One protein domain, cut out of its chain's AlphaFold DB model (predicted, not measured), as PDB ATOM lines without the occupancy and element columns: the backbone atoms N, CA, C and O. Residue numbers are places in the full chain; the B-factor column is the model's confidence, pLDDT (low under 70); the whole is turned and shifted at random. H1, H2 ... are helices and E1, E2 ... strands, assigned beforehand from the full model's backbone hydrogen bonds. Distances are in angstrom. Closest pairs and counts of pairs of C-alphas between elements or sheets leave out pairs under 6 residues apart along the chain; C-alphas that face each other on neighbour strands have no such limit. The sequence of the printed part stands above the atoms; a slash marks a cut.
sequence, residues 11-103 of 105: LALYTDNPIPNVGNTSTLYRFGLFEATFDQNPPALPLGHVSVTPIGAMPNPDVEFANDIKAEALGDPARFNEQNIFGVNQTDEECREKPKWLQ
ATOM      1  N   LEU A  11     151.438 146.062 181.354       70.62
ATOM      2  CA  LEU A  11     150.092 145.761 181.835       70.62
ATOM      3  C   LEU A  11     149.818 144.254 181.690       70.62
ATOM      4  O   LEU A  11     149.920 143.711 180.591       70.62
ATOM      5  N   ALA A  12     149.466 143.592 182.788       72.56
ATOM      6  CA  ALA A  12     148.829 142.282 182.799       72.56
ATOM      7  C   ALA A  12     147.379 142.427 182.357       72.56
ATOM      8  O   ALA A  12     146.642 143.245 182.906       72.56
ATOM      9  N   LEU A  13     146.956 141.580 181.428       73.88
ATOM     10  CA  LEU A  13     145.554 141.412 181.090       73.88
ATOM     11  C   LEU A  13     145.207 139.937 181.246       73.88
ATOM     12  O   LEU A  13     145.978 139.060 180.855       73.88
ATOM     13  N   TYR A  14     144.044 139.678 181.828       74.81
ATOM     14  CA  TYR A  14     143.513 138.334 182.024       74.81
ATOM     15  C   TYR A  14     142.390 138.084 181.023       74.81
ATOM     16  O   TYR A  14     141.732 139.025 180.585       74.81
ATOM     17  N   THR A  15     142.149 136.827 180.667       71.44
ATOM     18  CA  THR A  15     141.039 136.435 179.788       71.44
ATOM     19  C   THR A  15     139.934 135.749 180.589       71.44
ATOM     20  O   THR A  15     140.226 135.055 181.561       71.44
ATOM     21  N   ASP A  16     138.673 135.900 180.175       68.88
ATOM     22  CA  ASP A  16     137.509 135.320 180.875       68.88
ATOM     23  C   ASP A  16     137.475 133.784 180.831       68.88
ATOM     24  O   ASP A  16     136.917 133.141 181.719       68.88
ATOM     25  N   ASN A  17     138.075 133.187 179.799       62.53
ATOM     26  CA  ASN A  17     138.129 131.739 179.622       62.53
ATOM     27  C   ASN A  17     139.584 131.256 179.546       62.53
ATOM     28  O   ASN A  17     140.383 131.886 178.841       62.53
ATOM     29  N   PRO A  18     139.939 130.135 180.215       58.19
ATOM     30  CA  PRO A  18     141.206 129.458 179.970       58.19
ATOM     31  C   PRO A  18     141.233 129.010 178.512       58.19
ATOM     32  O   PRO A  18     140.257 128.435 178.034       58.19
ATOM     33  N   ILE A  19     142.324 129.309 177.807       55.28
ATOM     34  CA  ILE A  19     142.423 129.094 176.361       55.28
ATOM     35  C   ILE A  19     142.240 127.597 176.084       55.28
ATOM     36  O   ILE A  19     143.095 126.795 176.475       55.28
ATOM     37  N   PRO A  20     141.123 127.183 175.465       50.59
ATOM     38  CA  PRO A  20     140.939 125.785 175.139       50.59
ATOM     39  C   PRO A  20     141.918 125.418 174.020       50.59
ATOM     40  O   PRO A  20     142.304 126.264 173.219       50.59
ATOM     41  N   ASN A  21     142.261 124.135 173.890       51.41
ATOM     42  CA  ASN A  21     143.028 123.576 172.761       51.41
ATOM     43  C   ASN A  21     142.341 123.753 171.372       51.41
ATOM     44  O   ASN A  21     142.639 123.022 170.430       51.41
ATOM     45  N   VAL A  22     141.387 124.680 171.242       51.44
ATOM     46  CA  VAL A  22     140.585 125.013 170.062       51.44
ATOM     47  C   VAL A  22     140.361 126.534 170.025       51.44
ATOM     48  O   VAL A  22     139.309 127.027 170.417       51.44
ATOM     49  N   GLY A  23     141.372 127.276 169.563       63.66
ATOM     50  CA  GLY A  23     141.301 128.721 169.298       63.66
ATOM     51  C   GLY A  23     142.530 129.494 169.789       63.66
ATOM     52  O   GLY A  23     143.267 129.020 170.647       63.66
ATOM     53  N   ASN A  24     142.749 130.690 169.236       75.75
ATOM     54  CA  ASN A  24     143.807 131.621 169.652       75.75
ATOM     55  C   ASN A  24     143.263 132.998 170.068       75.75
ATOM     56  O   ASN A  24     144.035 133.949 170.153       75.75
ATOM     57  N   THR A  25     141.957 133.107 170.323       76.75
ATOM     58  CA  THR A  25     141.279 134.331 170.767       76.75
ATOM     59  C   THR A  25     140.487 134.102 172.048       76.75
ATOM     60  O   THR A  25     139.920 133.027 172.251       76.75
ATOM     61  N   SER A  26     140.446 135.107 172.926       80.75
ATOM     62  CA  SER A  26     139.625 135.089 174.144       80.75
ATOM     63  C   SER A  26     139.281 136.508 174.604       80.75
ATOM     64  O   SER A  26     140.123 137.404 174.531       80.75
ATOM     65  N   THR A  27     138.056 136.718 175.095       83.06
ATOM     66  CA  THR A  27     137.618 138.001 175.671       83.06
ATOM     67  C   THR A  27     138.454 138.362 176.895       83.06
ATOM     68  O   THR A  27     138.814 137.495 177.700       83.06
ATOM     69  N   LEU A  28     138.768 139.648 177.032       81.69
ATOM     70  CA  LEU A  28     139.522 140.170 178.161       81.69
ATOM     71  C   LEU A  28     138.628 140.348 179.396       81.69
ATOM     72  O   LEU A  28     137.618 141.051 179.362       81.69
ATOM     73  N   TYR A  29     139.065 139.773 180.516       78.50
ATOM     74  CA  TYR A  29     138.422 139.917 181.816       78.50
ATOM     75  C   TYR A  29     138.327 141.398 182.182       78.50
ATOM     76  O   TYR A  29     139.342 142.092 182.237       78.50
ATOM     77  N   ARG A  30     137.098 141.867 182.440       78.75
ATOM     78  CA  ARG A  30     136.727 143.273 182.731       78.75
ATOM     79  C   ARG A  30     136.854 144.268 181.574       78.75
ATOM     80  O   ARG A  30     136.376 145.386 181.723       78.75
ATOM     81  N   PHE A  31     137.369 143.855 180.421       84.12
ATOM     82  CA  PHE A  31     137.409 144.657 179.195       84.12
ATOM     83  C   PHE A  31     136.540 143.981 178.129       84.12
ATOM     84  O   PHE A  31     137.014 143.601 177.065       84.12
ATOM     85  N   GLY A  32     135.250 143.795 178.432       81.69
ATOM     86  CA  GLY A  32     134.340 142.932 177.660       81.69
ATOM     87  C   GLY A  32     134.053 143.374 176.218       81.69
ATOM     88  O   GLY A  32     133.391 142.647 175.484       81.69
ATOM     89  N   LEU A  33     134.535 144.551 175.809       86.94
ATOM     90  CA  LEU A  33     134.498 145.034 174.425       86.94
ATOM     91  C   LEU A  33     135.763 144.675 173.631       86.94
ATOM     92  O   LEU A  33     135.860 145.025 172.456       86.94
ATOM     93  N   PHE A  34     136.720 143.986 174.253       87.81
ATOM     94  CA  PHE A  34     138.018 143.657 173.684       87.81
ATOM     95  C   PHE A  34     138.338 142.170 173.845       87.81
ATOM     96  O   PHE A  34     137.980 141.521 174.831       87.81
ATOM     97  N   GLU A  35     139.063 141.635 172.872       86.06
ATOM     98  CA  GLU A  35     139.609 140.284 172.905       86.06
ATOM     99  C   GLU A  35     141.125 140.309 172.712       86.06
ATOM    100  O   GLU A  35     141.672 141.169 172.020       86.06
ATOM    101  N   ALA A  36     141.805 139.354 173.338       80.94
ATOM    102  CA  ALA A  36     143.204 139.066 173.081       80.94
ATOM    103  C   ALA A  36     143.304 137.987 172.001       80.94
ATOM    104  O   ALA A  36     142.775 136.887 172.171       80.94
ATOM    105  N   THR A  37     144.022 138.292 170.924       78.12
ATOM    106  CA  THR A  37     144.450 137.347 169.890       78.12
ATOM    107  C   THR A  37     145.918 137.005 170.106       78.12
ATOM    108  O   THR A  37     146.769 137.891 170.093       78.12
ATOM    109  N   PHE A  38     146.235 135.728 170.275       71.44
ATOM    110  CA  PHE A  38     147.610 135.253 170.414       71.44
ATOM    111  C   PHE A  38     148.230 134.996 169.039       71.44
ATOM    112  O   PHE A  38     147.604 134.379 168.168       71.44
ATOM    113  N   ASP A  39     149.492 135.402 168.875       65.81
ATOM    114  CA  ASP A  39     150.246 135.235 167.623       65.81
ATOM    115  C   ASP A  39     150.451 133.755 167.228       65.81
ATOM    116  O   ASP A  39     150.753 133.450 166.075       65.81
ATOM    117  N   GLN A  40     150.300 132.819 168.175       59.75
ATOM    118  CA  GLN A  40     150.527 131.384 167.981       59.75
ATOM    119  C   GLN A  40     149.329 130.548 168.453       59.75
ATOM    120  O   GLN A  40     148.701 130.862 169.463       59.75
ATOM    121  N   ASN A  41     149.038 129.457 167.733       62.34
ATOM    122  CA  ASN A  41     147.992 128.484 168.060       62.34
ATOM    123  C   ASN A  41     148.560 127.043 168.056       62.34
ATOM    124  O   ASN A  41     149.011 126.600 166.995       62.34
ATOM    125  N   PRO A  42     148.522 126.291 169.175       60.97
ATOM    126  CA  PRO A  42     148.115 126.742 170.506       60.97
ATOM    127  C   PRO A  42     149.116 127.771 171.059       60.97
ATOM    128  O   PRO A  42     150.293 127.737 170.690       60.97
ATOM    129  N   PRO A  43     148.678 128.699 171.921       57.47
ATOM    130  CA  PRO A  43     149.574 129.693 172.491       57.47
ATOM    131  C   PRO A  43     150.667 129.018 173.315       57.47
ATOM    132  O   PRO A  43     150.401 128.112 174.110       57.47
ATOM    133  N   ALA A  44     151.907 129.472 173.135       54.16
ATOM    134  CA  ALA A  44     153.009 129.071 173.992       54.16
ATOM    135  C   ALA A  44     152.736 129.595 175.411       54.16
ATOM    136  O   ALA A  44     152.907 130.777 175.705       54.16
ATOM    137  N   LEU A  45     152.255 128.718 176.294       53.81
ATOM    138  CA  LEU A  45     152.157 129.015 177.721       53.81
ATOM    139  C   LEU A  45     153.544 129.423 178.263       53.81
ATOM    140  O   LEU A  45     154.530 128.781 177.891       53.81
ATOM    141  N   PRO A  46     153.655 130.401 179.188       47.06
ATOM    142  CA  PRO A  46     152.628 131.309 179.718       47.06
ATOM    143  C   PRO A  46     152.756 132.765 179.210       47.06
ATOM    144  O   PRO A  46     152.075 133.650 179.720       47.06
ATOM    145  N   LEU A  47     153.643 133.037 178.246       51.75
ATOM    146  CA  LEU A  47     153.941 134.380 177.740       51.75
ATOM    147  C   LEU A  47     153.955 134.358 176.211       51.75
ATOM    148  O   LEU A  47     154.822 133.745 175.594       51.75
ATOM    149  N   GLY A  48     153.013 135.072 175.607       53.16
ATOM    150  CA  GLY A  48     152.985 135.350 174.178       53.16
ATOM    151  C   GLY A  48     152.628 136.811 173.965       53.16
ATOM    152  O   GLY A  48     151.905 137.395 174.772       53.16
ATOM    153  N   HIS A  49     153.139 137.412 172.893       57.81
ATOM    154  CA  HIS A  49     152.555 138.657 172.421       57.81
ATOM    155  C   HIS A  49     151.088 138.399 172.081       57.81
ATOM    156  O   HIS A  49     150.739 137.402 171.439       57.81
ATOM    157  N   VAL A  50     150.240 139.293 172.575       65.56
ATOM    158  CA  VAL A  50     148.823 139.314 172.262       65.56
ATOM    159  C   VAL A  50     148.517 140.608 171.544       65.56
ATOM    160  O   VAL A  50     148.906 141.690 171.984       65.56
ATOM    161  N   SER A  51     147.812 140.490 170.433       75.38
ATOM    162  CA  SER A  51     147.146 141.621 169.809       75.38
ATOM    163  C   SER A  51     145.803 141.808 170.501       75.38
ATOM    164  O   SER A  51     145.021 140.866 170.585       75.38
ATOM    165  N   VAL A  52     145.534 143.008 171.011       80.50
ATOM    166  CA  VAL A  52     144.217 143.349 171.561       80.50
ATOM    167  C   VAL A  52     143.388 143.980 170.453       80.50
ATOM    168  O   VAL A  52     143.825 144.944 169.824       80.50
ATOM    169  N   THR A  53     142.200 143.437 170.205       84.94
ATOM    170  CA  THR A  53     141.292 143.910 169.155       84.94
ATOM    171  C   THR A  53     139.892 144.162 169.711       84.94
ATOM    172  O   THR A  53     139.458 143.453 170.622       84.94
ATOM    173  N   PRO A  54     139.165 145.172 169.201       88.25
ATOM    174  CA  PRO A  54     137.786 145.405 169.602       88.25
ATOM    175  C   PRO A  54     136.870 144.301 169.067       88.25
ATOM    176  O   PRO A  54     137.016 143.840 167.932       88.25
ATOM    177  N   ILE A  55     135.872 143.928 169.861       86.94
ATOM    178  CA  ILE A  55     134.815 143.005 169.452       86.94
ATOM    179  C   ILE A  55     133.797 143.800 168.623       86.94
ATOM    180  O   ILE A  55     132.885 144.440 169.145       86.94
ATOM    181  N   GLY A  56     133.967 143.767 167.301       84.56
ATOM    182  CA  GLY A  56     133.080 144.428 166.341       84.56
ATOM    183  C   GLY A  56     133.521 145.837 165.924       84.56
ATOM    184  O   GLY A  56     134.625 146.293 166.212       84.56
ATOM    185  N   ALA A  57     132.656 146.524 165.171       84.94
ATOM    186  CA  ALA A  57     132.959 147.848 164.637       84.94
ATOM    187  C   ALA A  57     132.833 148.921 165.729       84.94
ATOM    188  O   ALA A  57     131.734 149.196 166.211       84.94
ATOM    189  N   MET A  58     133.955 149.558 166.071       86.88
ATOM    190  CA  MET A  58     134.025 150.625 167.069       86.88
ATOM    191  C   MET A  58     134.668 151.888 166.468       86.88
ATOM    192  O   MET A  58     135.698 151.771 165.806       86.88
ATOM    193  N   PRO A  59     134.110 153.097 166.693       84.69
ATOM    194  CA  PRO A  59     134.646 154.330 166.109       84.69
ATOM    195  C   PRO A  59     136.055 154.707 166.588       84.69
ATOM    196  O   PRO A  59     136.811 155.262 165.802       84.69
ATOM    197  N   ASN A  60     136.400 154.431 167.856       88.31
ATOM    198  CA  ASN A  60     137.684 154.800 168.471       88.31
ATOM    199  C   ASN A  60     138.134 153.753 169.518       88.31
ATOM    200  O   ASN A  60     138.072 154.029 170.719       88.31
ATOM    201  N   PRO A  61     138.569 152.554 169.096       83.81
ATOM    202  CA  PRO A  61     138.889 151.456 170.012       83.81
ATOM    203  C   PRO A  61     140.009 151.777 171.003       83.81
ATOM    204  O   PRO A  61     139.895 151.430 172.174       83.81
ATOM    205  N   ASP A  62     141.041 152.511 170.585       82.56
ATOM    206  CA  ASP A  62     142.167 152.851 171.467       82.56
ATOM    207  C   ASP A  62     141.745 153.773 172.619       82.56
ATOM    208  O   ASP A  62     142.199 153.630 173.755       82.56
ATOM    209  N   VAL A  63     140.855 154.729 172.328       84.19
ATOM    210  CA  VAL A  63     140.337 155.675 173.325       84.19
ATOM    211  C   VAL A  63     139.444 154.948 174.320       84.19
ATOM    212  O   VAL A  63     139.555 155.190 175.519       84.19
ATOM    213  N   GLU A  64     138.591 154.052 173.832       87.38
ATOM    214  CA  GLU A  64     137.714 153.256 174.687       87.38
ATOM    215  C   GLU A  64     138.526 152.334 175.600       87.38
ATOM    216  O   GLU A  64     138.340 152.351 176.813       87.38
ATOM    217  N   PHE A  65     139.527 151.641 175.051       85.56
ATOM    218  CA  PHE A  65     140.409 150.776 175.833       85.56
ATOM    219  C   PHE A  65     141.153 151.552 176.928       85.56
ATOM    220  O   PHE A  65     141.219 151.128 178.084       85.56
ATOM    221  N   ALA A  66     141.678 152.735 176.594       83.81
ATOM    222  CA  ALA A  66     142.336 153.604 177.563       83.81
ATOM    223  C   ALA A  66     141.367 154.121 178.643       83.81
ATOM    224  O   ALA A  66     141.756 154.252 179.809       83.81
ATOM    225  N   ASN A  67     140.114 154.407 178.279       87.31
ATOM    226  CA  ASN A  67     139.079 154.821 179.222       87.31
ATOM    227  C   ASN A  67     138.695 153.689 180.179       87.31
ATOM    228  O   ASN A  67     138.580 153.955 181.376       87.31
ATOM    229  N   ASP A  68     138.570 152.454 179.695       86.75
ATOM    230  CA  ASP A  68     138.279 151.283 180.527       86.75
ATOM    231  C   ASP A  68     139.413 151.015 181.523       86.75
ATOM    232  O   ASP A  68     139.172 150.846 182.721       86.75
ATOM    233  N   ILE A  69     140.670 151.076 181.060       84.19
ATOM    234  CA  ILE A  69     141.852 150.961 181.930       84.19
ATOM    235  C   ILE A  69     141.811 152.034 183.018       84.19
ATOM    236  O   ILE A  69     142.016 151.749 184.201       84.19
ATOM    237  N   LYS A  70     141.529 153.281 182.631       83.19
ATOM    238  CA  LYS A  70     141.421 154.401 183.564       83.19
ATOM    239  C   LYS A  70     140.278 154.197 184.561       83.19
ATOM    240  O   LYS A  70     140.454 154.521 185.734       83.19
ATOM    241  N   ALA A  71     139.124 153.703 184.123       85.56
ATOM    242  CA  ALA A  71     137.972 153.467 184.985       85.56
ATOM    243  C   ALA A  71     138.276 152.399 186.046       85.56
ATOM    244  O   ALA A  71     138.024 152.634 187.229       85.56
ATOM    245  N   GLU A  72     138.897 151.283 185.653       81.62
ATOM    246  CA  GLU A  72     139.317 150.229 186.585       81.62
ATOM    247  C   GLU A  72     140.380 150.753 187.569       81.62
ATOM    248  O   GLU A  72     140.273 150.532 188.778       81.62
ATOM    249  N   ALA A  73     141.356 151.529 187.081       80.06
ATOM    250  CA  ALA A  73     142.394 152.134 187.915       80.06
ATOM    251  C   ALA A  73     141.847 153.156 188.925       80.06
ATOM    252  O   ALA A  73     142.372 153.261 190.029       80.06
ATOM    253  N   LEU A  74     140.806 153.919 188.573       82.06
ATOM    254  CA  LEU A  74     140.177 154.884 189.481       82.06
ATOM    255  C   LEU A  74     139.228 154.222 190.489       82.06
ATOM    256  O   LEU A  74     139.047 154.765 191.579       82.06
ATOM    257  N   GLY A  75     138.625 153.084 190.136       82.94
ATOM    258  CA  GLY A  75     137.713 152.348 191.011       82.94
ATOM    259  C   GLY A  75     138.415 151.697 192.205       82.94
ATOM    260  O   GLY A  75     137.894 151.746 193.317       82.94
ATOM    261  N   ASP A  76     139.601 151.120 191.986       80.81
ATOM    262  CA  ASP A  76     140.442 150.544 193.043       80.81
ATOM    263  C   ASP A  76     141.937 150.632 192.664       80.81
ATOM    264  O   ASP A  76     142.516 149.671 192.141       80.81
ATOM    265  N   PRO A  77     142.587 151.787 192.911       74.88
ATOM    266  CA  PRO A  77     143.961 152.026 192.474       74.88
ATOM    267  C   PRO A  77     144.980 151.054 193.073       74.88
ATOM    268  O   PRO A  77     145.952 150.688 192.411       74.88
ATOM    269  N   ALA A  78     144.783 150.639 194.329       70.75
ATOM    270  CA  ALA A  78     145.711 149.748 195.017       70.75
ATOM    271  C   ALA A  78     145.675 148.351 194.387       70.75
ATOM    272  O   ALA A  78     146.721 147.835 193.989       70.75
ATOM    273  N   ARG A  79     144.472 147.793 194.202       73.94
ATOM    274  CA  ARG A  79     144.297 146.495 193.546       73.94
ATOM    275  C   ARG A  79     144.749 146.529 192.090       73.94
ATOM    276  O   ARG A  79     145.422 145.602 191.644       73.94
ATOM    277  N   PHE A  80     144.414 147.590 191.355       75.94
ATOM    278  CA  PHE A  80     144.810 147.735 189.954       75.94
ATOM    279  C   PHE A  80     146.335 147.714 189.789       75.94
ATOM    280  O   PHE A  80     146.860 146.972 188.959       75.94
ATOM    281  N   ASN A  81     147.056 148.467 190.623       69.56
ATOM    282  CA  ASN A  81     148.518 148.484 190.615       69.56
ATOM    283  C   ASN A  81     149.130 147.154 191.076       69.56
ATOM    284  O   ASN A  81     150.197 146.773 190.603       69.56
ATOM    285  N   GLU A  82     148.495 146.449 192.012       70.19
ATOM    286  CA  GLU A  82     149.006 145.173 192.507       70.19
ATOM    287  C   GLU A  82     148.858 144.047 191.474       70.19
ATOM    288  O   GLU A  82     149.818 143.297 191.275       70.19
ATOM    289  N   GLN A  83     147.693 143.969 190.821       70.06
ATOM    290  CA  GLN A  83     147.287 142.851 189.963       70.06
ATOM    291  C   GLN A  83     147.547 143.074 188.471       70.06
ATOM    292  O   GLN A  83     147.882 142.123 187.774       70.06
ATOM    293  N   ASN A  84     147.391 144.304 187.974       71.44
ATOM    294  CA  ASN A  84     147.457 144.580 186.538       71.44
ATOM    295  C   ASN A  84     148.726 145.327 186.145       71.44
ATOM    296  O   ASN A  84     149.204 145.137 185.034       71.44
ATOM    297  N   ILE A  85     149.303 146.165 187.013       62.62
ATOM    298  CA  ILE A  85     150.538 146.866 186.653       62.62
ATOM    299  C   ILE A  85     151.768 146.146 187.193       62.62
ATOM    300  O   ILE A  85     152.050 146.122 188.395       62.62
ATOM    301  N   PHE A  86     152.586 145.639 186.281       63.53
ATOM    302  CA  PHE A  86     153.888 145.102 186.634       63.53
ATOM    303  C   PHE A  86     154.918 146.213 186.737       63.53
ATOM    304  O   PHE A  86     155.663 146.487 185.804       63.53
ATOM    305  N   GLY A  87     154.932 146.825 187.920       52.16
ATOM    306  CA  GLY A  87     156.052 147.587 188.448       52.16
ATOM    307  C   GLY A  87     155.936 149.117 188.404       52.16
ATOM    308  O   GLY A  87     156.917 149.855 188.453       52.16
ATOM    309  N   VAL A  88     154.713 149.639 188.463       44.28
ATOM    310  CA  VAL A  88     154.524 151.020 188.932       44.28
ATOM    311  C   VAL A  88     155.056 151.152 190.367       44.28
ATOM    312  O   VAL A  88     154.700 150.366 191.243       44.28
ATOM    313  N   ASN A  89     155.924 152.148 190.587       50.34
ATOM    314  CA  ASN A  89     156.731 152.372 191.801       50.34
ATOM    315  C   ASN A  89     157.798 151.309 192.099       50.34
ATOM    316  O   ASN A  89     158.293 151.247 193.223       50.34
ATOM    317  N   GLN A  90     158.152 150.491 191.113       54.56
ATOM    318  CA  GLN A  90     159.188 149.483 191.255       54.56
ATOM    319  C   GLN A  90     160.397 149.830 190.388       54.56
ATOM    320  O   GLN A  90     160.309 150.594 189.425       54.56
ATOM    321  N   THR A  91     161.555 149.309 190.768       59.28
ATOM    322  CA  THR A  91     162.768 149.396 189.956       59.28
ATOM    323  C   THR A  91     162.579 148.659 188.625       59.28
ATOM    324  O   THR A  91     161.756 147.752 188.507       59.28
ATOM    325  N   ASP A  92     163.381 149.006 187.614       56.25
ATOM    326  CA  ASP A  92     163.383 148.316 186.313       56.25
ATOM    327  C   ASP A  92     163.577 146.790 186.426       56.25
ATOM    328  O   ASP A  92     163.183 146.051 185.524       56.25
ATOM    329  N   GLU A  93     164.232 146.321 187.489       61.22
ATOM    330  CA  GLU A  93     164.430 144.901 187.789       61.22
ATOM    331  C   GLU A  93     163.144 144.272 188.336       61.22
ATOM    332  O   GLU A  93     162.671 143.261 187.823       61.22
ATOM    333  N   GLU A  94     162.497 144.922 189.297       60.19
ATOM    334  CA  GLU A  94     161.224 144.474 189.860       60.19
ATOM    335  C   GLU A  94     160.078 144.489 188.824       60.19
ATOM    336  O   GLU A  94     159.302 143.532 188.793       60.19
ATOM    337  N   CYS A  95     160.017 145.472 187.903       60.50
ATOM    338  CA  CYS A  95     159.066 145.445 186.771       60.50
ATOM    339  C   CYS A  95     159.241 144.180 185.903       60.50
ATOM    340  O   CYS A  95     158.261 143.662 185.367       60.50
ATOM    341  N   ARG A  96     160.473 143.661 185.766       58.88
ATOM    342  CA  ARG A  96     160.784 142.463 184.961       58.88
ATOM    343  C   ARG A  96     160.573 141.150 185.712       58.88
ATOM    344  O   ARG A  96     160.222 140.149 185.085       58.88
ATOM    345  N   GLU A  97     160.804 141.132 187.022       62.06
ATOM    346  CA  GLU A  97     160.770 139.906 187.830       62.06
ATOM    347  C   GLU A  97     159.406 139.641 188.486       62.06
ATOM    348  O   GLU A  97     158.995 138.482 188.575       62.06
ATOM    349  N   LYS A  98     158.639 140.674 188.869       59.03
ATOM    350  CA  LYS A  98     157.311 140.510 189.494       59.03
ATOM    351  C   LYS A  98     156.315 139.677 188.664       59.03
ATOM    352  O   LYS A  98     155.644 138.834 189.266       59.03
ATOM    353  N   PRO A  99     156.229 139.810 187.320       53.59
ATOM    354  CA  PRO A  99     155.399 138.922 186.503       53.59
ATOM    355  C   PRO A  99     155.737 137.434 186.680       53.59
ATOM    356  O   PRO A  99     154.855 136.590 186.549       53.59
ATOM    357  N   LYS A 100     156.997 137.101 186.993       55.03
ATOM    358  CA  LYS A 100     157.466 135.720 187.191       55.03
ATOM    359  C   LYS A 100     157.139 135.190 188.588       55.03
ATOM    360  O   LYS A 100     156.928 133.994 188.750       55.03
ATOM    361  N   TRP A 101     157.074 136.051 189.605       52.22
ATOM    362  CA  TRP A 101     156.775 135.644 190.988       52.22
ATOM    363  C   TRP A 101     155.322 135.209 191.186       52.22
ATOM    364  O   TRP A 101     155.052 134.298 191.964       52.22
ATOM    365  N   LEU A 102     154.394 135.809 190.439       51.38
ATOM    366  CA  LEU A 102     152.981 135.420 190.434       51.38
ATOM    367  C   LEU A 102     152.722 134.082 189.716       51.38
ATOM    368  O   LEU A 102     151.607 133.581 189.766       51.38
ATOM    369  N   GLN A 103     153.738 133.484 189.080       49.50
ATOM    370  CA  GLN A 103     153.664 132.163 188.440       49.50
ATOM    371  C   GLN A 103     154.029 131.005 189.390       49.50
ATOM    372  O   GLN A 103     153.985 129.846 188.981       49.50
TER     373      GLN A 103
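This is residues 11 to 103 of the 105 residues of an uncharacterized protein of Roseibium sp. RKSG952 (UniProt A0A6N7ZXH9). A small three-stranded sheet has H1 across one end, and H2 turns a corner from H1. H3 lies off by itself beyond H2. The 93 printed residues include E1, E2, E3, H1, H2, H3 in chain order; the sheet, E1 - E2 - E3, is an antiparallel meander, each strand beside the one before. The class is mixed; the whole is compact, radius of gyration of the C-alphas 14.2 A, spans 36 by 31 by 19 A.

E2, residues 31 to 38, bends by 71 degrees at residue 34. It forms hairpins with E1, residues 25 to 28 (N 26 to O 36, 3.0 A), and E3, residues 50 to 54 (N 37 to O 51, 2.8 A). H1, residues 61 to 75, is on the sheet, across the strands, at height 9.7 A; its closest C-alphas to E2 are Asp 68 and Phe 31, 6.8 A. With residues 72 to 73 alone it only just touches H2, residues 77 to 83, only at the corner: 3 pairs of C-alphas within 8 A, the closest Ala 73 and Phe 80, 5.4 A. H3, residues 92 to 101, is apart from H1 and H2. Every O i to N i+4 pair is within hydrogen-bond range in H1 and H2; in H3, 3 of 6.

E1 begins at C-alpha 25 (141.279, 134.331, 170.767); H3 ends at C-alpha 101 (156.775, 135.644, 190.988). H1 is 21.1 A long, E2 16.4 A.

The C-alphas farthest apart, Ala 57 and Glu 93, are 39.2 A apart. The printed part has no cut; E2 to E3 is a long link. Residues 85 to 103 are among those under pLDDT 70.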